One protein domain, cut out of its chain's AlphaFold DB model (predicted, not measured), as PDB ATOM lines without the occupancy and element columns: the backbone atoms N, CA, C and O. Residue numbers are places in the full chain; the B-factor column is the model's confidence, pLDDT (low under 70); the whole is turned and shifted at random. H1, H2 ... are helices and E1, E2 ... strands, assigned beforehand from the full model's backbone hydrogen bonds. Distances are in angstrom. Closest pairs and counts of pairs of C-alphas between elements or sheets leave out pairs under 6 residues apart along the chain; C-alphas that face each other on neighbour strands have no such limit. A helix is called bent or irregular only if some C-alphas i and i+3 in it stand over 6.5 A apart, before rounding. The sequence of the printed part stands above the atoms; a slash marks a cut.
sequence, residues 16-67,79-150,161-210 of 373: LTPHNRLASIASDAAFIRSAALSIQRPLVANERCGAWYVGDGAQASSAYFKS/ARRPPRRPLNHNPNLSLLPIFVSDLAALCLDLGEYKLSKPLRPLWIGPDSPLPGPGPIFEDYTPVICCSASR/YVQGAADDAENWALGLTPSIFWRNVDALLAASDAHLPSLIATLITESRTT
ATOM      1  N   LEU A  16      95.957 233.259  17.386       81.94
ATOM      2  CA  LEU A  16      96.088 232.135  18.331       81.94
ATOM      3  C   LEU A  16      97.165 232.348  19.409       81.94
ATOM      4  O   LEU A  16      97.741 231.370  19.900       81.94
ATOM      5  N   THR A  17      97.450 233.599  19.774       89.00
ATOM      6  CA  THR A  17      98.457 233.910  20.796       89.00
ATOM      7  C   THR A  17      98.027 233.391  22.175       89.00
ATOM      8  O   THR A  17      96.826 233.265  22.447       89.00
ATOM      9  N   PRO A  18      98.978 233.081  23.078       90.12
ATOM     10  CA  PRO A  18      98.645 232.737  24.455       90.12
ATOM     11  C   PRO A  18      97.792 233.816  25.130       90.12
ATOM     12  O   PRO A  18      96.855 233.469  25.842       90.12
ATOM     13  N   HIS A  19      98.043 235.102  24.856       92.31
ATOM     14  CA  HIS A  19      97.241 236.203  25.396       92.31
ATOM     15  C   HIS A  19      95.775 236.124  24.956       92.31
ATOM     16  O   HIS A  19      94.890 236.056  25.809       92.31
ATOM     17  N   ASN A  20      95.514 235.990  23.651       91.69
ATOM     18  CA  ASN A  20      94.151 235.859  23.123       91.69
ATOM     19  C   ASN A  20      93.422 234.637  23.697       91.69
ATOM     20  O   ASN A  20      92.218 234.684  23.964       91.69
ATOM     21  N   ARG A  21      94.144 233.535  23.935       92.88
ATOM     22  CA  ARG A  21      93.586 232.340  24.584       92.88
ATOM     23  C   ARG A  21      93.204 232.606  26.034       92.88
ATOM     24  O   ARG A  21      92.094 232.261  26.426       92.88
ATOM     25  N   LEU A  22      94.071 233.251  26.816       94.19
ATOM     26  CA  LEU A  22      93.764 233.624  28.201       94.19
ATOM     27  C   LEU A  22      92.581 234.599  28.276       94.19
ATOM     28  O   LEU A  22      91.679 234.401  29.092       94.19
ATOM     29  N   ALA A  23      92.533 235.595  27.389       92.94
ATOM     30  CA  ALA A  23      91.421 236.539  27.293       92.94
ATOM     31  C   ALA A  23      90.102 235.837  26.932       92.94
ATOM     32  O   ALA A  23      89.064 236.091  27.546       92.94
ATOM     33  N   SER A  24      90.147 234.892  25.990       92.88
ATOM     34  CA  SER A  24      88.983 234.087  25.599       92.88
ATOM     35  C   SER A  24      88.499 233.190  26.740       92.88
ATOM     36  O   SER A  24      87.297 233.121  26.982       92.88
ATOM     37  N   ILE A  25      89.413 232.569  27.496       93.38
ATOM     38  CA  ILE A  25      89.078 231.786  28.698       93.38
ATOM     39  C   ILE A  25      88.378 232.662  29.739       93.38
ATOM     40  O   ILE A  25      87.351 232.252  30.279       93.38
ATOM     41  N   ALA A  26      88.900 233.862  30.012       92.94
ATOM     42  CA  ALA A  26      88.303 234.786  30.976       92.94
ATOM     43  C   ALA A  26      86.890 235.232  30.552       92.94
ATOM     44  O   ALA A  26      85.976 235.259  31.378       92.94
ATOM     45  N   SER A  27      86.695 235.519  29.261       91.31
ATOM     46  CA  SER A  27      85.390 235.873  28.686       91.31
ATOM     47  C   SER A  27      84.376 234.723  28.793       91.31
ATOM     48  O   SER A  27      83.282 234.893  29.338       91.31
ATOM     49  N   ASP A  28      84.766 233.521  28.361       91.94
ATOM     50  CA  ASP A  28      83.944 232.307  28.430       91.94
ATOM     51  C   ASP A  28      83.570 231.960  29.892       91.94
ATOM     52  O   ASP A  28      82.442 231.557  30.192       91.94
ATOM     53  N   ALA A  29      84.492 232.168  30.835       91.31
ATOM     54  CA  ALA A  29      84.257 231.968  32.265       91.31
ATOM     55  C   ALA A  29      83.290 233.001  32.873       91.31
ATOM     56  O   ALA A  29      82.493 232.661  33.753       91.31
ATOM     57  N   ALA A  30      83.309 234.252  32.401       89.81
ATOM     58  CA  ALA A  30      82.359 235.276  32.835       89.81
ATOM     59  C   ALA A  30      80.916 234.897  32.460       89.81
ATOM     60  O   ALA A  30      80.002 235.051  33.279       89.81
ATOM     61  N   PHE A  31      80.717 234.321  31.270       88.19
ATOM     62  CA  PHE A  31      79.428 233.752  30.873       88.19
ATOM     63  C   PHE A  31      78.996 232.616  31.811       88.19
ATOM     64  O   PHE A  31      77.877 232.649  32.324       88.19
ATOM     65  N   ILE A  32      79.880 231.654  32.102       89.12
ATOM     66  CA  ILE A  32      79.581 230.547  33.030       89.12
ATOM     67  C   ILE A  32      79.154 231.071  34.403       89.12
ATOM     68  O   ILE A  32      78.183 230.577  34.978       89.12
ATOM     69  N   ARG A  33      79.846 232.091  34.921       87.81
ATOM     70  CA  ARG A  33      79.494 232.724  36.195       87.81
ATOM     71  C   ARG A  33      78.105 233.362  36.142       87.81
ATOM     72  O   ARG A  33      77.318 233.158  37.061       87.81
ATOM     73  N   SER A  34      77.791 234.097  35.074       86.06
ATOM     74  CA  SER A  34      76.466 234.704  34.876       86.06
ATOM     75  C   SER A  34      75.358 233.647  34.812       86.06
ATOM     76  O   SER A  34      74.355 233.742  35.521       86.06
ATOM     77  N   ALA A  35      75.582 232.575  34.046       84.81
ATOM     78  CA  ALA A  35      74.658 231.453  33.957       84.81
ATOM     79  C   ALA A  35      74.434 230.795  35.327       84.81
ATOM     80  O   ALA A  35      73.291 230.597  35.735       84.81
ATOM     81  N   ALA A  36      75.501 230.514  36.078       85.81
ATOM     82  CA  ALA A  36      75.405 229.908  37.405       85.81
ATOM     83  C   ALA A  36      74.632 230.771  38.409       85.81
ATOM     84  O   ALA A  36      73.841 230.236  39.185       85.81
ATOM     85  N   LEU A  37      74.838 232.094  38.376       84.56
ATOM     86  CA  LEU A  37      74.115 233.046  39.220       84.56
ATOM     87  C   LEU A  37      72.624 233.093  38.875       84.56
ATOM     88  O   LEU A  37      71.797 233.059  39.783       84.56
ATOM     89  N   SER A  38      72.281 233.117  37.583       82.81
ATOM     90  CA  SER A  38      70.886 233.113  37.117       82.81
ATOM     91  C   SER A  38      70.147 231.831  37.523       82.81
ATOM     92  O   SER A  38      69.018 231.863  38.007       82.81
ATOM     93  N   ILE A  39      70.828 230.693  37.389       82.06
ATOM     94  CA  ILE A  39      70.273 229.359  37.639       82.06
ATOM     95  C   ILE A  39      70.281 229.008  39.142       82.06
ATOM     96  O   ILE A  39      69.530 228.133  39.577       82.06
ATOM     97  N   GLN A  40      71.126 229.669  39.943       82.62
ATOM     98  CA  GLN A  40      71.335 229.410  41.374       82.62
ATOM     99  C   GLN A  40      71.713 227.946  41.664       82.62
ATOM    100  O   GLN A  40      71.061 227.226  42.434       82.62
ATOM    101  N   ARG A  41      72.772 227.465  41.000       77.94
ATOM    102  CA  ARG A  41      73.258 226.083  41.134       77.94
ATOM    103  C   ARG A  41      74.772 226.014  41.336       77.94
ATOM    104  O   ARG A  41      75.490 226.875  40.828       77.94
ATOM    105  N   PRO A  42      75.263 224.979  42.048       84.25
ATOM    106  CA  PRO A  42      76.691 224.763  42.222       84.25
ATOM    107  C   PRO A  42      77.375 224.527  40.872       84.25
ATOM    108  O   PRO A  42      76.895 223.752  40.043       84.25
ATOM    109  N   LEU A  43      78.523 225.173  40.673       87.50
ATOM    110  CA  LEU A  43      79.357 224.967  39.496       87.50
ATOM    111  C   LEU A  43      80.217 223.717  39.665       87.50
ATOM    112  O   LEU A  43      81.019 223.616  40.595       87.50
ATOM    113  N   VAL A  44      80.071 222.781  38.730       85.38
ATOM    114  CA  VAL A  44      80.907 221.582  38.646       85.38
ATOM    115  C   VAL A  44      81.850 221.733  37.458       85.38
ATOM    116  O   VAL A  44      81.411 221.728  36.306       85.38
ATOM    117  N   ALA A  45      83.147 221.890  37.725       84.75
ATOM    118  CA  ALA A  45      84.138 222.065  36.670       84.75
ATOM    119  C   ALA A  45      84.390 220.735  35.950       84.75
ATOM    120  O   ALA A  45      84.720 219.733  36.584       84.75
ATOM    121  N   ASN A  46      84.275 220.717  34.619       82.38
ATOM    122  CA  ASN A  46      84.719 219.575  33.826       82.38
ATOM    123  C   ASN A  46      86.231 219.671  33.580       82.38
ATOM    124  O   ASN A  46      86.677 220.376  32.678       82.38
ATOM    125  N   GLU A  47      87.021 218.928  34.345       75.81
ATOM    126  CA  GLU A  47      88.483 219.012  34.359       75.81
ATOM    127  C   GLU A  47      89.162 218.298  33.181       75.81
ATOM    128  O   GLU A  47      90.370 218.067  33.208       75.81
ATOM    129  N   ARG A  48      88.422 217.970  32.108       73.50
ATOM    130  CA  ARG A  48      88.985 217.318  30.915       73.50
ATOM    131  C   ARG A  48      90.219 218.049  30.379       73.50
ATOM    132  O   ARG A  48      91.216 217.394  30.091       73.50
ATOM    133  N   CYS A  49      90.120 219.367  30.234       67.38
ATOM    134  CA  CYS A  49      91.215 220.228  29.785       67.38
ATOM    135  C   CYS A  49      91.805 221.038  30.957       67.38
ATOM    136  O   CYS A  49      92.592 221.948  30.742       67.38
ATOM    137  N   GLY A  50      91.439 220.703  32.203       75.44
ATOM    138  CA  GLY A  50      91.649 221.524  33.399       75.44
ATOM    139  C   GLY A  50      90.465 222.452  33.705       75.44
ATOM    140  O   GLY A  50      89.627 222.716  32.846       75.44
ATOM    141  N   ALA A  51      90.394 222.956  34.940       85.44
ATOM    142  CA  ALA A  51      89.336 223.854  35.419       85.44
ATOM    143  C   ALA A  51      89.516 225.315  34.941       85.44
ATOM    144  O   ALA A  51      89.359 226.257  35.708       85.44
ATOM    145  N   TRP A  52      89.877 225.527  33.670       89.19
ATOM    146  CA  TRP A  52      90.199 226.860  33.137       89.19
ATOM    147  C   TRP A  52      89.026 227.833  33.168       89.19
ATOM    148  O   TRP A  52      89.234 229.019  33.374       89.19
ATOM    149  N   TYR A  53      87.800 227.341  33.000       90.31
ATOM    150  CA  TYR A  53      86.617 228.191  32.882       90.31
ATOM    151  C   TYR A  53      85.870 228.430  34.206       90.31
ATOM    152  O   TYR A  53      84.800 229.036  34.206       90.31
ATOM    153  N   VAL A  54      86.389 227.929  35.330       87.19
ATOM    154  CA  VAL A  54      85.794 228.119  36.661       87.19
ATOM    155  C   VAL A  54      86.844 228.747  37.568       87.19
ATOM    156  O   VAL A  54      87.902 228.163  37.769       87.19
ATOM    157  N   GLY A  55      86.551 229.940  38.089       81.88
ATOM    158  CA  GLY A  55      87.478 230.689  38.937       81.88
ATOM    159  C   GLY A  55      87.804 230.001  40.264       81.88
ATOM    160  O   GLY A  55      86.996 229.226  40.790       81.88
ATOM    161  N   ASP A  56      88.971 230.333  40.828       74.56
ATOM    162  CA  ASP A  56      89.385 229.881  42.163       74.56
ATOM    163  C   ASP A  56      88.286 230.229  43.194       74.56
ATOM    164  O   ASP A  56      87.832 231.368  43.293       74.56
ATOM    165  N   GLY A  57      87.818 229.222  43.940       72.62
ATOM    166  CA  GLY A  57      86.764 229.364  44.956       72.62
ATOM    167  C   GLY A  57      85.317 229.313  44.442       72.62
ATOM    168  O   GLY A  57      84.406 229.172  45.252       72.62
ATOM    169  N   ALA A  58      85.080 229.364  43.126       77.75
ATOM    170  CA  ALA A  58      83.737 229.221  42.544       77.75
ATOM    171  C   ALA A  58      83.351 227.758  42.249       77.75
ATOM    172  O   ALA A  58      82.182 227.450  42.011       77.75
ATOM    173  N   GLN A  59      84.331 226.853  42.241       80.25
ATOM    174  CA  GLN A  59      84.141 225.430  41.978       80.25
ATOM    175  C   GLN A  59      83.560 224.725  43.211       80.25
ATOM    176  O   GLN A  59      84.228 224.604  44.234       80.25
ATOM    177  N   ALA A  60      82.335 224.210  43.093       80.50
ATOM    178  CA  ALA A  60      81.705 223.411  44.145       80.50
ATOM    179  C   ALA A  60      82.167 221.946  44.115       80.50
ATOM    180  O   ALA A  60      82.274 221.301  45.152       80.50
ATOM    181  N   SER A  61      82.432 221.415  42.919       77.44
ATOM    182  CA  SER A  61      82.966 220.065  42.711       77.44
ATOM    183  C   SER A  61      83.686 219.986  41.366       77.44
ATOM    184  O   SER A  61      83.569 220.877  40.522       77.44
ATOM    185  N   SER A  62      84.432 218.911  41.132       72.88
ATOM    186  CA  SER A  62      84.953 218.552  39.815       72.88
ATOM    187  C   SER A  62      84.161 217.402  39.198       72.88
ATOM    188  O   SER A  62      83.479 216.634  39.879       72.88
ATOM    189  N   ALA A  63      84.251 217.293  37.879       71.88
ATOM    190  CA  ALA A  63      83.876 216.121  37.111       71.88
ATOM    191  C   ALA A  63      84.897 215.924  35.986       71.88
ATOM    192  O   ALA A  63      85.523 216.876  35.527       71.88
ATOM    193  N   TYR A  64      85.038 214.698  35.488       64.62
ATOM    194  CA  TYR A  64      85.886 214.416  34.331       64.62
ATOM    195  C   TYR A  64      85.065 213.768  33.214       64.62
ATOM    196  O   TYR A  64      84.690 212.593  33.280       64.62
ATOM    197  N   PHE A  65      84.766 214.542  32.168       59.75
ATOM    198  CA  PHE A  65      83.793 214.177  31.141       59.75
ATOM    199  C   PHE A  65      84.282 214.507  29.715       59.75
ATOM    200  O   PHE A  65      84.463 215.661  29.336       59.75
ATOM    201  N   LYS A  66      84.435 213.475  28.871       51.31
ATOM    202  CA  LYS A  66      84.717 213.529  27.411       51.31
ATOM    203  C   LYS A  66      83.623 212.744  26.687       51.31
ATOM    204  O   LYS A  66      83.218 211.722  27.222       51.31
ATOM    205  N   SER A  67      83.021 213.102  25.551       45.59
ATOM    206  CA  SER A  67      83.292 213.989  24.429       45.59
ATOM    207  C   SER A  67      83.538 213.006  23.297       45.59
ATOM    208  O   SER A  67      84.553 213.156  22.639       45.59
ATOM    209  N   ALA A  79      79.015 205.372  29.115       37.03
ATOM    210  CA  ALA A  79      78.241 205.256  30.366       37.03
ATOM    211  C   ALA A  79      78.342 206.470  31.335       37.03
ATOM    212  O   ALA A  79      78.215 206.326  32.542       37.03
ATOM    213  N   ARG A  80      78.629 207.669  30.819       34.78
ATOM    214  CA  ARG A  80      78.863 208.915  31.553       34.78
ATOM    215  C   ARG A  80      77.905 210.060  31.178       34.78
ATOM    216  O   ARG A  80      78.048 211.119  31.772       34.78
ATOM    217  N   ARG A  81      77.014 209.943  30.174       43.28
ATOM    218  CA  ARG A  81      76.463 211.129  29.458       43.28
ATOM    219  C   ARG A  81      74.981 211.005  29.089       43.28
ATOM    220  O   ARG A  81      74.644 209.984  28.508       43.28
ATOM    221  N   PRO A  82      74.126 212.028  29.273       34.09
ATOM    222  CA  PRO A  82      72.746 211.976  28.783       34.09
ATOM    223  C   PRO A  82      72.486 212.937  27.577       34.09
ATOM    224  O   PRO A  82      73.310 213.816  27.303       34.09
ATOM    225  N   PRO A  83      71.399 212.737  26.791       33.62
ATOM    226  CA  PRO A  83      71.246 213.261  25.418       33.62
ATOM    227  C   PRO A  83      70.739 214.717  25.294       33.62
ATOM    228  O   PRO A  83      70.261 215.313  26.252       33.62
ATOM    229  N   ARG A  84      70.841 215.285  24.074       42.28
ATOM    230  CA  ARG A  84      70.703 216.725  23.742       42.28
ATOM    231  C   ARG A  84      69.335 217.230  23.218       42.28
ATOM    232  O   ARG A  84      69.266 218.409  22.893       42.28
ATOM    233  N   ARG A  85      68.258 216.436  23.101       33.03
ATOM    234  CA  ARG A  85      66.937 216.895  22.572       33.03
ATOM    235  C   ARG A  85      65.741 216.083  23.128       33.03
ATOM    236  O   ARG A  85      65.993 215.042  23.736       33.03
ATOM    237  N   PRO A  86      64.474 216.550  22.970       37.03
ATOM    238  CA  PRO A  86      63.277 215.905  23.527       37.03
ATOM    239  C   PRO A  86      63.161 214.435  23.106       37.03
ATOM    240  O   PRO A  86      63.533 214.084  21.988       37.03
ATOM    241  N   LEU A  87      62.640 213.598  24.009       42.78
ATOM    242  CA  LEU A  87      62.656 212.126  23.970       42.78
ATOM    243  C   LEU A  87      62.037 211.471  22.722       42.78
ATOM    244  O   LEU A  87      62.158 210.262  22.555       42.78
ATOM    245  N   ASN A  88      61.383 212.225  21.849       35.28
ATOM    246  CA  ASN A  88      60.413 211.642  20.935       35.28
ATOM    247  C   ASN A  88      61.081 210.898  19.766       35.28
ATOM    248  O   ASN A  88      60.474 209.969  19.246       35.28
ATOM    249  N   HIS A  89      62.318 211.239  19.370       40.12
ATOM    250  CA  HIS A  89      63.002 210.650  18.201       40.12
ATOM    251  C   HIS A  89      64.497 210.367  18.465       40.12
ATOM    252  O   HIS A  89      65.368 210.964  17.834       40.12
ATOM    253  N   ASN A  90      64.825 209.481  19.414       43.19
ATOM    254  CA  ASN A  90      66.218 209.082  19.658       43.19
ATOM    255  C   ASN A  90      66.397 207.552  19.530       43.19
ATOM    256  O   ASN A  90      65.894 206.820  20.383       43.19
ATOM    257  N   PRO A  91      67.144 207.040  18.527       46.25
ATOM    258  CA  PRO A  91      67.361 205.599  18.324       46.25
ATOM    259  C   PRO A  91      68.211 204.923  19.423       46.25
ATOM    260  O   PRO A  91      68.426 203.717  19.380       46.25
ATOM    261  N   ASN A  92      68.679 205.680  20.425       49.91
ATOM    262  CA  ASN A  92      69.547 205.205  21.509       49.91
ATOM    263  C   ASN A  92      68.809 204.706  22.767       49.91
ATOM    264  O   ASN A  92      69.466 204.225  23.689       49.91
ATOM    265  N   LEU A  93      67.472 204.799  22.840       54.47
ATOM    266  CA  LEU A  93      66.709 204.254  23.979       54.47
ATOM    267  C   LEU A  93      66.916 202.735  24.143       54.47
ATOM    268  O   LEU A  93      66.897 202.230  25.261       54.47
ATOM    269  N   SER A  94      67.205 202.028  23.047       59.00
ATOM    270  CA  SER A  94      67.523 200.594  23.026       59.00
ATOM    271  C   SER A  94      68.803 200.223  23.782       59.00
ATOM    272  O   SER A  94      68.972 199.071  24.169       59.00
ATOM    273  N   LEU A  95      69.701 201.185  24.020       58.12
ATOM    274  CA  LEU A  95      70.956 200.957  24.732       58.12
ATOM    275  C   LEU A  95      70.829 201.177  26.250       58.12
ATOM    276  O   LEU A  95      71.700 200.741  26.999       58.12
ATOM    277  N   LEU A  96      69.748 201.816  26.723       66.06
ATOM    278  CA  LEU A  96      69.526 202.069  28.153       66.06
ATOM    279  C   LEU A  96      69.607 200.802  29.018       66.06
ATOM    280  O   LEU A  96      70.301 200.859  30.035       66.06
ATOM    281  N   PRO A  97      69.000 199.657  28.638       72.62
ATOM    282  CA  PRO A  97      69.118 198.429  29.422       72.62
ATOM    283  C   PRO A  97      70.572 197.976  29.600       72.62
ATOM    284  O   PRO A  97      70.959 197.555  30.687       72.62
ATOM    285  N   ILE A  98      71.399 198.132  28.560       70.50
ATOM    286  CA  ILE A  98      72.824 197.787  28.607       70.50
ATOM    287  C   ILE A  98      73.546 198.687  29.611       70.50
ATOM    288  O   ILE A  98      74.336 198.192  30.404       70.50
ATOM    289  N   PHE A  99      73.256 199.992  29.643       68.25
ATOM    290  CA  PHE A  99      73.898 200.905  30.598       68.25
ATOM    291  C   PHE A  99      73.471 200.678  32.037       68.25
ATOM    292  O   PHE A  99      74.309 200.768  32.932       68.25
ATOM    293  N   VAL A 100      72.193 200.371  32.260       75.44
ATOM    294  CA  VAL A 100      71.699 199.993  33.587       75.44
ATOM    295  C   VAL A 100      72.404 198.720  34.052       75.44
ATOM    296  O   VAL A 100      72.908 198.688  35.172       75.44
ATOM    297  N   SER A 101      72.534 197.721  33.172       74.75
ATOM    298  CA  SER A 101      73.283 196.494  33.460       74.75
ATOM    299  C   SER A 101      74.760 196.771  33.755       74.75
ATOM    300  O   SER A 101      75.303 196.244  34.721       74.75
ATOM    301  N   ASP A 102      75.415 197.613  32.954       72.81
ATOM    302  CA  ASP A 102      76.822 197.987  33.121       72.81
ATOM    303  C   ASP A 102      77.077 198.713  34.446       72.81
ATOM    304  O   ASP A 102      78.108 198.482  35.072       72.81
ATOM    305  N   LEU A 103      76.171 199.612  34.847       74.19
ATOM    306  CA  LEU A 103      76.249 200.348  36.109       74.19
ATOM    307  C   LEU A 103      76.004 199.419  37.299       74.19
ATOM    308  O   LEU A 103      76.772 199.455  38.258       74.19
ATOM    309  N   ALA A 104      74.982 198.561  37.215       76.62
ATOM    310  CA  ALA A 104      74.690 197.565  38.241       76.62
ATOM    311  C   ALA A 104      75.874 196.607  38.444       76.62
ATOM    312  O   ALA A 104      76.244 196.318  39.578       76.62
ATOM    313  N   ALA A 105      76.540 196.201  37.358       76.12
ATOM    314  CA  ALA A 105      77.721 195.342  37.402       76.12
ATOM    315  C   ALA A 105      78.958 195.993  38.052       76.12
ATOM    316  O   ALA A 105      79.922 195.289  38.351       76.12
ATOM    317  N   LEU A 106      78.970 197.317  38.269       75.62
ATOM    318  CA  LEU A 106      80.035 197.968  39.041       75.62
ATOM    319  C   LEU A 106      79.887 197.738  40.551       75.62
ATOM    320  O   LEU A 106      80.857 197.981  41.264       75.62
ATOM    321  N   CYS A 107      78.712 197.295  41.022       75.44
ATOM    322  CA  CYS A 107      78.406 197.041  42.434       75.44
ATOM    323  C   CYS A 107      78.853 198.190  43.358       75.44
ATOM    324  O   CYS A 107      79.433 197.958  44.417       75.44
ATOM    325  N   LEU A 108      78.642 199.437  42.922       74.06
ATOM    326  CA  LEU A 108      79.036 200.617  43.687       74.06
ATOM    327  C   LEU A 108      78.115 200.776  44.895       74.06
ATOM    328  O   LEU A 108      76.895 200.828  44.736       74.06
ATOM    329  N   ASP A 109      78.704 200.918  46.079       70.38
ATOM    330  CA  ASP A 109      77.970 201.405  47.239       70.38
ATOM    331  C   ASP A 109      77.751 202.910  47.077       70.38
ATOM    332  O   ASP A 109      78.650 203.729  47.273       70.38
ATOM    333  N   LEU A 110      76.551 203.265  46.626       68.31
ATOM    334  CA  LEU A 110      76.143 204.655  46.465       68.31
ATOM    335  C   LEU A 110      75.699 205.278  47.796       68.31
ATOM    336  O   LEU A 110      75.372 206.459  47.800       68.31
ATOM    337  N   GLY A 111      75.672 204.533  48.909       70.12
ATOM    338  CA  GLY A 111      75.302 205.044  50.229       70.12
ATOM    339  C   GLY A 111      74.031 205.904  50.213       70.12
ATOM    340  O   GLY A 111      72.959 205.472  49.776       70.12
ATOM    341  N   GLU A 112      74.166 207.149  50.673       64.31
ATOM    342  CA  GLU A 112      73.091 208.151  50.725       64.31
ATOM    343  C   GLU A 112      72.820 208.856  49.385       64.31
ATOM    344  O   GLU A 112      71.842 209.596  49.267       64.31
ATOM    345  N   TYR A 113      73.633 208.625  48.348       67.38
ATOM    346  CA  TYR A 113      73.496 209.246  47.027       67.38
ATOM    347  C   TYR A 113      72.362 208.600  46.210       67.38
ATOM    348  O   TYR A 113      72.557 208.078  45.110       67.38
ATOM    349  N   LYS A 114      71.142 208.637  46.752       67.25
ATOM    350  CA  LYS A 114      69.916 208.222  46.070       67.25
ATOM    351  C   LYS A 114      69.284 209.428  45.393       67.25
ATOM    352  O   LYS A 114      68.915 210.410  46.030       67.25
ATOM    353  N   LEU A 115      69.135 209.338  44.077       72.12
ATOM    354  CA  LEU A 115      68.388 210.326  43.313       72.12
ATOM    355  C   LEU A 115      66.899 210.187  43.646       72.12
ATOM    356  O   LEU A 115      66.299 209.151  43.376       72.12
ATOM    357  N   SER A 116      66.301 211.233  44.213       76.75
ATOM    358  CA  SER A 116      64.858 211.282  44.488       76.75
ATOM    359  C   SER A 116      64.014 211.476  43.225       76.75
ATOM    360  O   SER A 116      62.833 211.144  43.212       76.75
ATOM    361  N   LYS A 117      64.623 212.005  42.158       77.69
ATOM    362  CA  LYS A 117      64.010 212.254  40.849       77.69
ATOM    363  C   LYS A 117      64.989 211.885  39.731       77.69
ATOM    364  O   LYS A 117      66.203 211.995  39.939       77.69
ATOM    365  N   PRO A 118      64.509 211.490  38.539       78.00
ATOM    366  CA  PRO A 118      65.380 211.199  37.404       78.00
ATOM    367  C   PRO A 118      66.235 212.416  37.031       78.00
ATOM    368  O   PRO A 118      65.765 213.551  37.074       78.00
ATOM    369  N   LEU A 119      67.493 212.194  36.640       78.25
ATOM    370  CA  LEU A 119      68.351 213.262  36.123       78.25
ATOM    371  C   LEU A 119      67.963 213.606  34.684       78.25
ATOM    372  O   LEU A 119      67.801 212.712  33.852       78.25
ATOM    373  N   ARG A 120      67.906 214.898  34.356       74.06
ATOM    374  CA  ARG A 120      67.696 215.365  32.981       74.06
ATOM    375  C   ARG A 120      68.794 216.338  32.563       74.06
ATOM    376  O   ARG A 120      68.881 217.415  33.150       74.06
ATOM    377  N   PRO A 121      69.614 216.023  31.548       75.88
ATOM    378  CA  PRO A 121      70.559 216.990  31.012       75.88
ATOM    379  C   PRO A 121      69.827 218.132  30.314       75.88
ATOM    380  O   PRO A 121      68.869 217.912  29.573       75.88
ATOM    381  N   LEU A 122      70.347 219.337  30.476       73.94
ATOM    382  CA  LEU A 122      69.980 220.511  29.695       73.94
ATOM    383  C   LEU A 122      71.269 221.144  29.190       73.94
ATOM    384  O   LEU A 122      72.238 221.217  29.934       73.94
ATOM    385  N   TRP A 123      71.300 221.579  27.934       78.00
ATOM    386  CA  TRP A 123      72.473 222.246  27.378       78.00
ATOM    387  C   TRP A 123      72.210 223.732  27.227       78.00
ATOM    388  O   TRP A 123      71.196 224.112  26.652       78.00
ATOM    389  N   ILE A 124      73.146 224.538  27.719       80.06
ATOM    390  CA  ILE A 124      73.145 225.990  27.540       80.06
ATOM    391  C   ILE A 124      74.459 226.422  26.887       80.06
ATOM    392  O   ILE A 124      75.501 225.795  27.095       80.06
ATOM    393  N   GLY A 125      74.400 227.482  26.095       83.94
ATOM    394  CA  GLY A 125      75.553 228.196  25.556       83.94
ATOM    395  C   GLY A 125      75.292 229.703  25.545       83.94
ATOM    396  O   GLY A 125      74.212 230.112  25.976       83.94
ATOM    397  N   PRO A 126      76.239 230.518  25.051       80.12
ATOM    398  CA  PRO A 126      76.147 231.980  25.095       80.12
ATOM    399  C   PRO A 126      74.861 232.549  24.485       80.12
ATOM    400  O   PRO A 126      74.301 233.498  25.024       80.12
ATOM    401  N   ASP A 127      74.355 231.915  23.426       78.75
ATOM    402  CA  ASP A 127      73.146 232.349  22.710       78.75
ATOM    403  C   ASP A 127      71.862 231.670  23.218       78.75
ATOM    404  O   ASP A 127      70.774 231.875  22.682       78.75
ATOM    405  N   SER A 128      71.966 230.800  24.227       74.31
ATOM    406  CA  SER A 128      70.797 230.129  24.799       74.31
ATOM    407  C   SER A 128      70.078 231.057  25.778       74.31
ATOM    408  O   SER A 128      70.742 231.669  26.618       74.31
ATOM    409  N   PRO A 129      68.732 231.115  25.765       69.12
ATOM    410  CA  PRO A 129      68.006 231.798  26.823       69.12
ATOM    411  C   PRO A 129      68.337 231.112  28.151       69.12
ATOM    412  O   PRO A 129      68.148 229.901  28.303       69.12
ATOM    413  N   LEU A 130      68.875 231.877  29.103       66.38
ATOM    414  CA  LEU A 130      69.143 231.354  30.434       66.38
ATOM    415  C   LEU A 130      67.795 231.014  31.085       66.38
ATOM    416  O   LEU A 130      66.916 231.879  31.125       66.38
ATOM    417  N   PRO A 131      67.595 229.777  31.573       64.69
ATOM    418  CA  PRO A 131      66.368 229.447  32.277       64.69
ATOM    419  C   PRO A 131      66.287 230.323  33.531       64.69
ATOM    420  O   PRO A 131      67.251 230.403  34.293       64.69
ATOM    421  N   GLY A 132      65.157 231.007  33.706       61.16
ATOM    422  CA  GLY A 132      64.922 231.841  34.881       61.16
ATOM    423  C   GLY A 132      64.845 231.012  36.171       61.16
ATOM    424  O   GLY A 132      64.653 229.792  36.116       61.16
ATOM    425  N   PRO A 133      64.968 231.660  37.341       58.09
ATOM    426  CA  PRO A 133      64.803 230.993  38.624       58.09
ATOM    427  C   PRO A 133      63.362 230.477  38.743       58.09
ATOM    428  O   PRO A 133      62.406 231.247  38.717       58.09
ATOM    429  N   GLY A 134      63.204 229.162  38.856       59.78
ATOM    430  CA  GLY A 134      61.912 228.502  39.020       59.78
ATOM    431  C   GLY A 134      62.033 227.281  39.928       59.78
ATOM    432  O   GLY A 134      63.144 226.755  40.097       59.78
ATOM    433  N   PRO A 135      60.922 226.825  40.540       58.06
ATOM    434  CA  PRO A 135      60.923 225.596  41.316       58.06
ATOM    435  C   PRO A 135      61.456 224.468  40.434       58.06
ATOM    436  O   PRO A 135      61.157 224.392  39.242       58.06
ATOM    437  N   ILE A 136      62.329 223.649  41.025       56.50
ATOM    438  CA  ILE A 136      62.937 222.469  40.406       56.50
ATOM    439  C   ILE A 136      61.859 221.770  39.584       56.50
ATOM    440  O   ILE A 136      60.844 221.407  40.174       56.50
ATOM    441  N   PHE A 137      62.077 221.620  38.270       65.31
ATOM    442  CA  PHE A 137      61.145 220.929  37.377       65.31
ATOM    443  C   PHE A 137      60.562 219.717  38.106       65.31
ATOM    444  O   PHE A 137      61.313 218.850  38.557       65.31
ATOM    445  N   GLU A 138      59.248 219.725  38.336       68.38
ATOM    446  CA  GLU A 138      58.641 218.890  39.379       68.38
ATOM    447  C   GLU A 138      58.929 217.397  39.166       68.38
ATOM    448  O   GLU A 138      59.128 216.665  40.137       68.38
ATOM    449  N   ASP A 139      59.129 216.998  37.912       77.75
ATOM    450  CA  ASP A 139      59.327 215.612  37.496       77.75
ATOM    451  C   ASP A 139      60.795 215.150  37.450       77.75
ATOM    452  O   ASP A 139      61.051 213.953  37.310       77.75
ATOM    453  N   TYR A 140      61.786 216.050  37.512       77.38
ATOM    454  CA  TYR A 140      63.194 215.677  37.298       77.38
ATOM    455  C   TYR A 140      64.220 216.606  37.962       77.38
ATOM    456  O   TYR A 140      63.993 217.788  38.196       77.38
ATOM    457  N   THR A 141      65.422 216.079  38.190       78.50
ATOM    458  CA  THR A 141      66.592 216.838  38.649       78.50
ATOM    459  C   THR A 141      67.405 217.316  37.435       78.50
ATOM    460  O   THR A 141      68.017 216.492  36.751       78.50
ATOM    461  N   PRO A 142      67.432 218.622  37.106       78.81
ATOM    462  CA  PRO A 142      68.175 219.114  35.949       78.81
ATOM    463  C   PRO A 142      69.694 219.057  36.175       78.81
ATOM    464  O   PRO A 142      70.201 219.534  37.188       78.81
ATOM    465  N   VAL A 143      70.426 218.548  35.185       81.12
ATOM    466  CA  VAL A 143      71.889 218.637  35.073       81.12
ATOM    467  C   VAL A 143      72.208 219.592  33.934       81.12
ATOM    468  O   VAL A 143      72.019 219.259  32.768       81.12
ATOM    469  N   ILE A 144      72.667 220.797  34.253       80.38
ATOM    470  CA  ILE A 144      72.876 221.833  33.239       80.38
ATOM    471  C   ILE A 144      74.314 221.753  32.734       80.38
ATOM    472  O   ILE A 144      75.271 222.098  33.421       80.38
ATOM    473  N   CYS A 145      74.459 221.250  31.518       84.06
ATOM    474  CA  CYS A 145      75.710 221.169  30.796       84.06
ATOM    475  C   CYS A 145      75.950 222.488  30.047       84.06
ATOM    476  O   CYS A 145      75.266 222.804  29.073       84.06
ATOM    477  N   CYS A 146      76.933 223.261  30.499       81.94
ATOM    478  CA  CYS A 146      77.278 224.545  29.902       81.94
ATOM    479  C   CYS A 146      78.372 224.380  28.838       81.94
ATOM    480  O   CYS A 146      79.429 223.809  29.111       81.94
ATOM    481  N   SER A 147      78.129 224.888  27.632       84.62
ATOM    482  CA  SER A 147      79.160 225.129  26.622       84.62
ATOM    483  C   SER A 147      79.593 226.580  26.745       84.62
ATOM    484  O   SER A 147      78.778 227.467  26.525       84.62
ATOM    485  N   ALA A 148      80.837 226.821  27.146       81.00
ATOM    486  CA  ALA A 148      81.314 228.176  27.413       81.00
ATOM    487  C   ALA A 148      81.529 228.975  26.121       81.00
ATOM    488  O   ALA A 148      81.137 230.134  26.036       81.00
ATOM    489  N   SER A 149      82.112 228.324  25.111       81.94
ATOM    490  CA  SER A 149      82.523 229.001  23.889       81.94
ATOM    491  C   SER A 149      81.357 229.271  22.941       81.94
ATOM    492  O   SER A 149      80.448 228.445  22.794       81.94
ATOM    493  N   ARG A 150      81.422 230.424  22.268       76.56
ATOM    494  CA  ARG A 150      80.481 230.824  21.212       76.56
ATOM    495  C   ARG A 150      80.620 229.902  20.004       76.56
ATOM    496  O   ARG A 150      81.701 229.369  19.751       76.56
ATOM    497  N   TYR A 161      89.324 236.542  19.525       87.75
ATOM    498  CA  TYR A 161      88.655 235.431  20.207       87.75
ATOM    499  C   TYR A 161      89.161 234.076  19.701       87.75
ATOM    500  O   TYR A 161      89.359 233.864  18.504       87.75
ATOM    501  N   VAL A 162      89.343 233.133  20.623       88.19
ATOM    502  CA  VAL A 162      89.749 231.760  20.334       88.19
ATOM    503  C   VAL A 162      88.712 230.806  20.917       88.19
ATOM    504  O   VAL A 162      88.714 230.511  22.112       88.19
ATOM    505  N   GLN A 163      87.835 230.291  20.056       86.31
ATOM    506  CA  GLN A 163      86.882 229.248  20.426       86.31
ATOM    507  C   GLN A 163      87.626 228.011  20.961       86.31
ATOM    508  O   GLN A 163      88.591 227.549  20.349       86.31
ATOM    509  N   GLY A 164      87.190 227.475  22.107       85.56
ATOM    510  CA  GLY A 164      87.863 226.337  22.736       85.56
ATOM    511  C   GLY A 164      89.283 226.667  23.203       85.56
ATOM    512  O   GLY A 164      90.164 225.815  23.146       85.56
ATOM    513  N   ALA A 165      89.535 227.902  23.652       89.31
ATOM    514  CA  ALA A 165      90.869 228.386  24.005       89.31
ATOM    515  C   ALA A 165      91.652 227.478  24.968       89.31
ATOM    516  O   ALA A 165      92.870 227.374  24.819       89.31
ATOM    517  N   ALA A 166      90.969 226.814  25.909       87.19
ATOM    518  CA  ALA A 166      91.573 225.892  26.875       87.19
ATOM    519  C   ALA A 166      91.907 224.494  26.322       87.19
ATOM    520  O   ALA A 166      92.507 223.691  27.039       87.19
ATOM    521  N   ASP A 167      91.510 224.167  25.091       84.12
ATOM    522  CA  ASP A 167      91.874 222.892  24.481       84.12
ATOM    523  C   ASP A 167      93.380 222.835  24.202       84.12
ATOM    524  O   ASP A 167      94.017 223.833  23.850       84.12
ATOM    525  N   ASP A 168      93.941 221.641  24.420       80.19
ATOM    526  CA  ASP A 168      95.363 221.325  24.278       80.19
ATOM    527  C   ASP A 168      96.290 222.370  24.940       80.19
ATOM    528  O   ASP A 168      97.341 222.733  24.402       80.19
ATOM    529  N   ALA A 169      95.882 222.878  26.115       84.75
ATOM    530  CA  ALA A 169      96.602 223.892  26.887       84.75
ATOM    531  C   ALA A 169      98.068 223.531  27.150       84.75
ATOM    532  O   ALA A 169      98.914 224.418  27.231       84.75
ATOM    533  N   GLU A 170      98.413 222.245  27.195       79.31
ATOM    534  CA  GLU A 170      99.796 221.783  27.284       79.31
ATOM    535  C   GLU A 170     100.713 222.312  26.166       79.31
ATOM    536  O   GLU A 170     101.922 222.405  26.379       79.31
ATOM    537  N   ASN A 171     100.159 222.675  25.004       82.25
ATOM    538  CA  ASN A 171     100.923 223.127  23.843       82.25
ATOM    539  C   ASN A 171     101.181 224.638  23.835       82.25
ATOM    540  O   ASN A 171     102.108 225.083  23.162       82.25
ATOM    541  N   TRP A 172     100.378 225.434  24.548       87.69
ATOM    542  CA  TRP A 172     100.442 226.899  24.470       87.69
ATOM    543  C   TRP A 172     100.531 227.599  25.831       87.69
ATOM    544  O   TRP A 172     100.999 228.731  25.889       87.69
ATOM    545  N   ALA A 173     100.132 226.952  26.930       86.56
ATOM    546  CA  ALA A 173     100.042 227.583  28.248       86.56
ATOM    547  C   ALA A 173     101.398 227.740  28.959       86.56
ATOM    548  O   ALA A 173     101.446 228.260  30.067       86.56
ATOM    549  N   LEU A 174     102.511 227.285  28.365       89.81
ATOM    550  CA  LEU A 174     103.871 227.469  28.902       89.81
ATOM    551  C   LEU A 174     104.044 226.967  30.355       89.81
ATOM    552  O   LEU A 174     104.823 227.507  31.134       89.81
ATOM    553  N   GLY A 175     103.305 225.919  30.733       85.12
ATOM    554  CA  GLY A 175     103.310 225.357  32.090       85.12
ATOM    555  C   GLY A 175     102.387 226.065  33.090       85.12
ATOM    556  O   GLY A 175     102.323 225.645  34.248       85.12
ATOM    557  N   LEU A 176     101.662 227.103  32.662       89.38
ATOM    558  CA  LEU A 176     100.615 227.748  33.447       89.38
ATOM    559  C   LEU A 176      99.501 226.739  33.757       89.38
ATOM    560  O   LEU A 176      99.091 225.950  32.905       89.38
ATOM    561  N   THR A 177      99.002 226.771  34.989       88.88
ATOM    562  CA  THR A 177      97.873 225.939  35.435       88.88
ATOM    563  C   THR A 177      96.649 226.816  35.698       88.88
ATOM    564  O   THR A 177      96.835 227.992  36.024       88.88
ATOM    565  N   PRO A 178      95.415 226.271  35.651       88.31
ATOM    566  CA  PRO A 178      94.200 227.039  35.935       88.31
ATOM    567  C   PRO A 178      94.253 227.809  37.260       88.31
ATOM    568  O   PRO A 178      93.894 228.978  37.309       88.31
ATOM    569  N   SER A 179      94.781 227.190  38.320       87.12
ATOM    570  CA  SER A 179      94.899 227.833  39.635       87.12
ATOM    571  C   SER A 179      95.893 228.995  39.653       87.12
ATOM    572  O   SER A 179      95.682 229.984  40.343       87.12
ATOM    573  N   ILE A 180      97.003 228.892  38.908       90.81
ATOM    574  CA  ILE A 180      97.960 230.006  38.805       90.81
ATOM    575  C   ILE A 180      97.349 231.118  37.953       90.81
ATOM    576  O   ILE A 180      97.486 232.285  38.306       90.81
ATOM    577  N   PHE A 181      96.651 230.757  36.873       93.94
ATOM    578  CA  PHE A 181      95.945 231.702  36.019       93.94
ATOM    579  C   PHE A 181      94.925 232.523  36.811       93.94
ATOM    580  O   PHE A 181      95.036 233.742  36.833       93.94
ATOM    581  N   TRP A 182      93.996 231.882  37.522       93.06
ATOM    582  CA  TRP A 182      92.920 232.592  38.221       93.06
ATOM    583  C   TRP A 182      93.397 233.493  39.357       93.06
ATOM    584  O   TRP A 182      92.826 234.560  39.561       93.06
ATOM    585  N   ARG A 183      94.475 233.123  40.058       92.00
ATOM    586  CA  ARG A 183      95.079 233.983  41.092       92.00
ATOM    587  C   ARG A 183      95.760 235.225  40.533       92.00
ATOM    588  O   ARG A 183      95.961 236.176  41.274       92.00
ATOM    589  N   ASN A 184      96.141 235.193  39.258       93.94
ATOM    590  CA  ASN A 184      96.934 236.232  38.609       93.94
ATOM    591  C   ASN A 184      96.264 236.739  37.325       93.94
ATOM    592  O   ASN A 184      96.950 237.227  36.429       93.94
ATOM    593  N   VAL A 185      94.939 236.587  37.211       94.19
ATOM    594  CA  VAL A 185      94.206 236.810  35.958       94.19
ATOM    595  C   VAL A 185      94.395 238.237  35.452       94.19
ATOM    596  O   VAL A 185      94.753 238.420  34.292       94.19
ATOM    597  N   ASP A 186      94.286 239.233  36.329       94.69
ATOM    598  CA  ASP A 186      94.426 240.642  35.955       94.69
ATOM    599  C   ASP A 186      95.835 240.956  35.434       94.69
ATOM    600  O   ASP A 186      95.994 241.586  34.390       94.69
ATOM    601  N   ALA A 187      96.871 240.450  36.112       94.94
ATOM    602  CA  ALA A 187      98.263 240.643  35.706       94.94
ATOM    603  C   ALA A 187      98.581 239.943  34.373       94.94
ATOM    604  O   ALA A 187      99.282 240.499  33.529       94.94
ATOM    605  N   LEU A 188      98.049 238.733  34.168       95.12
ATOM    606  CA  LEU A 188      98.249 237.958  32.943       95.12
ATOM    607  C   LEU A 188      97.521 238.575  31.743       95.12
ATOM    608  O   LEU A 188      98.070 238.567  30.644       95.12
ATOM    609  N   LEU A 189      96.321 239.128  31.943       94.31
ATOM    610  CA  LEU A 189      95.561 239.806  30.887       94.31
ATOM    611  C   LEU A 189      96.112 241.204  30.565       94.31
ATOM    612  O   LEU A 189      95.998 241.646  29.422       94.31
ATOM    613  N   ALA A 190      96.735 241.885  31.531       94.62
ATOM    614  CA  ALA A 190      97.385 243.181  31.321       94.62
ATOM    615  C   ALA A 190      98.773 243.078  30.658       94.62
ATOM    616  O   ALA A 190      99.264 244.060  30.098       94.62
ATOM    617  N   ALA A 191      99.427 241.914  30.724       93.44
ATOM    618  CA  ALA A 191     100.740 241.702  30.124       93.44
ATOM    619  C   ALA A 191     100.677 241.708  28.587       93.44
ATOM    620  O   ALA A 191      99.742 241.189  27.984       93.44
ATOM    621  N   SER A 192     101.713 242.243  27.938       91.31
ATOM    622  CA  SER A 192     101.866 242.134  26.483       91.31
ATOM    623  C   SER A 192     102.304 240.724  26.072       91.31
ATOM    624  O   SER A 192     102.964 240.024  26.845       91.31
ATOM    625  N   ASP A 193     102.032 240.335  24.821       88.00
ATOM    626  CA  ASP A 193     102.461 239.042  24.259       88.00
ATOM    627  C   ASP A 193     103.972 238.783  24.430       88.00
ATOM    628  O   ASP A 193     104.389 237.648  24.661       88.00
ATOM    629  N   ALA A 194     104.800 239.832  24.373       89.31
ATOM    630  CA  ALA A 194     106.249 239.725  24.548       89.31
ATOM    631  C   ALA A 194     106.663 239.428  26.001       89.31
ATOM    632  O   ALA A 194     107.644 238.721  26.232       89.31
ATOM    633  N   HIS A 195     105.935 239.961  26.987       92.12
ATOM    634  CA  HIS A 195     106.274 239.805  28.404       92.12
ATOM    635  C   HIS A 195     105.616 238.573  29.046       92.12
ATOM    636  O   HIS A 195     106.150 238.010  30.008       92.12
ATOM    637  N   LEU A 196     104.492 238.117  28.491       92.50
ATOM    638  CA  LEU A 196     103.675 237.033  29.030       92.50
ATOM    639  C   LEU A 196     104.458 235.729  29.318       92.50
ATOM    640  O   LEU A 196     104.295 235.194  30.416       92.50
ATOM    641  N   PRO A 197     105.363 235.230  28.443       93.62
ATOM    642  CA  PRO A 197     106.154 234.033  28.744       93.62
ATOM    643  C   PRO A 197     107.028 234.174  29.997       93.62
ATOM    644  O   PRO A 197     107.120 233.245  30.801       93.62
ATOM    645  N   SER A 198     107.655 235.342  30.179       94.12
ATOM    646  CA  SER A 198     108.521 235.606  31.331       94.12
ATOM    647  C   SER A 198     107.724 235.718  32.632       94.12
ATOM    648  O   SER A 198     108.116 235.133  33.640       94.12
ATOM    649  N   LEU A 199     106.556 236.365  32.585       95.19
ATOM    650  CA  LEU A 199     105.641 236.453  33.720       95.19
ATOM    651  C   LEU A 199     105.151 235.064  34.154       95.19
ATOM    652  O   LEU A 199     105.206 234.734  35.337       95.19
ATOM    653  N   ILE A 200     104.739 234.215  33.204       94.19
ATOM    654  CA  ILE A 200     104.299 232.841  33.495       94.19
ATOM    655  C   ILE A 200     105.410 232.045  34.196       94.19
ATOM    656  O   ILE A 200     105.144 231.366  35.191       94.19
ATOM    657  N   ALA A 201     106.657 232.144  33.727       92.94
ATOM    658  CA  ALA A 201     107.787 231.444  34.336       92.94
ATOM    659  C   ALA A 201     108.030 231.867  35.800       92.94
ATOM    660  O   ALA A 201     108.270 231.010  36.664       92.94
ATOM    661  N   THR A 202     107.918 233.165  36.092       94.06
ATOM    662  CA  THR A 202     108.030 233.713  37.453       94.06
ATOM    663  C   THR A 202     106.915 233.183  38.356       94.06
ATOM    664  O   THR A 202     107.205 232.574  39.388       94.06
ATOM    665  N   LEU A 203     105.654 233.284  37.923       93.44
ATOM    666  CA  LEU A 203     104.492 232.822  38.695       93.44
ATOM    667  C   LEU A 203     104.545 231.317  39.003       93.44
ATOM    668  O   LEU A 203     104.198 230.875  40.100       93.44
ATOM    669  N   ILE A 204     105.015 230.501  38.053       90.44
ATOM    670  CA  ILE A 204     105.214 229.064  38.281       90.44
ATOM    671  C   ILE A 204     106.258 228.838  39.377       90.44
ATOM    672  O   ILE A 204     106.059 227.984  40.246       90.44
ATOM    673  N   THR A 205     107.355 229.592  39.365       88.12
ATOM    674  CA  THR A 205     108.429 229.464  40.358       88.12
ATOM    675  C   THR A 205     107.942 229.850  41.758       88.12
ATOM    676  O   THR A 205     108.142 229.087  42.705       88.12
ATOM    677  N   GLU A 206     107.206 230.953  41.881       87.38
ATOM    678  CA  GLU A 206     106.587 231.412  43.135       87.38
ATOM    679  C   GLU A 206     105.513 230.443  43.660       87.38
ATOM    680  O   GLU A 206     105.387 230.191  44.862       87.38
ATOM    681  N   SER A 207     104.750 229.811  42.764       81.56
ATOM    682  CA  SER A 207     103.758 228.807  43.167       81.56
ATOM    683  C   SER A 207     104.407 227.540  43.750       81.56
ATOM    684  O   SER A 207     103.854 226.896  44.645       81.56
ATOM    685  N   ARG A 208     105.614 227.172  43.296       75.19
ATOM    686  CA  ARG A 208     106.330 225.991  43.806       75.19
ATOM    687  C   ARG A 208     106.851 226.201  45.226       75.19
ATOM    688  O   ARG A 208     106.820 225.257  46.014       75.19
ATOM    689  N   THR A 209     107.294 227.411  45.566       66.44
ATOM    690  CA  THR A 209     107.797 227.734  46.913       66.44
ATOM    691  C   THR A 209     106.674 227.803  47.947       66.44
ATOM    692  O   THR A 209     106.870 227.408  49.095       66.44
ATOM    693  N   THR A 210     105.476 228.230  47.542       62.06
ATOM    694  CA  THR A 210     104.289 228.294  48.412       62.06
ATOM    695  C   THR A 210     103.635 226.926  48.633       62.06
ATOM    696  O   THR A 210     103.206 226.618  49.746       62.06
TER     697      THR A 210
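What this domain is: This is residues 16 to 67, 79 to 150 and 161 to 210 of the 373 residues of an uncharacterized protein of Ophiocordyceps camponoti-rufipedis (UniProt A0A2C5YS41). Picture a loose body in which the long helix H1 runs from a cluster of three helices, H3, H4 and H5, at one end toward the strand pair E3 and E4, with a second pair, E1 and E2, near the middle. H2 lies alone at the other end, where residues 86 to 91 and 104 to 114 stick out. The 174 printed residues, with five named helices and four named strands in the order H1 E1 E2 H2 E3 E4 H3 H4 H5, are of mixed class, under half of them in named elements; both sheets are parallel. The whole is loose, with a radius of gyration of the C-alphas of 19.3 A and spans of 55 by 37 by 30 A.

How they stand to each other: Start at H1, residues 18 to 39: its residues 19 to 26 touch H4, residues 185 to 190, at a steep tilt of 43 degrees, closest at the C-alphas of Ala 23 and Leu 189, 6.4 A. Next, E1, residues 43 to 46, and E2, residues 59 to 63, are parallel; N 60 and O 43 are within hydrogen-bond range at 2.9 A. H2, residues 93 to 104, touches no helix and is only just irregular, C-alphas 94 and 97 being 6.9 A apart. E3, residues 119 to 124, and E4, residues 141 to 146, are parallel, with N 145 and O 122 at 2.7 A. H5, residues 196 to 210, makes a hairpin with H4, only just touching with 3 pairs of C-alphas within 8 A, through its residues 196 to 200, closest at Leu 188 and Leu 196, 6.8 A. Every O i to N i+4 pair is within hydrogen-bond range in H1, H4, H5 and H3, residues 178 to 183; H2 has 6 of 8.

Where its parts are: Find C-alpha 18 at (98.645, 232.737, 24.455); H1 runs 31.5 A from there. H2 spans 17.7 A, E3 16.1 A and E4 15.8 A. H5 runs 21.3 A to C-alpha 210 at (104.289, 228.294, 48.412).

The domain as a whole: The C-alphas of Asn 88 and Thr 209, the two farthest apart, are 56.4 A apart. Two cuts leave gaps of 11.7 A between C-alphas 67 and 79, and 9.4 A between 150 and 161. The links E1 to E2, H2 to E3 and E3 to E4 are long. Confidence is under 70 at 40 residues, among them 79 to 96 and 129 to 138.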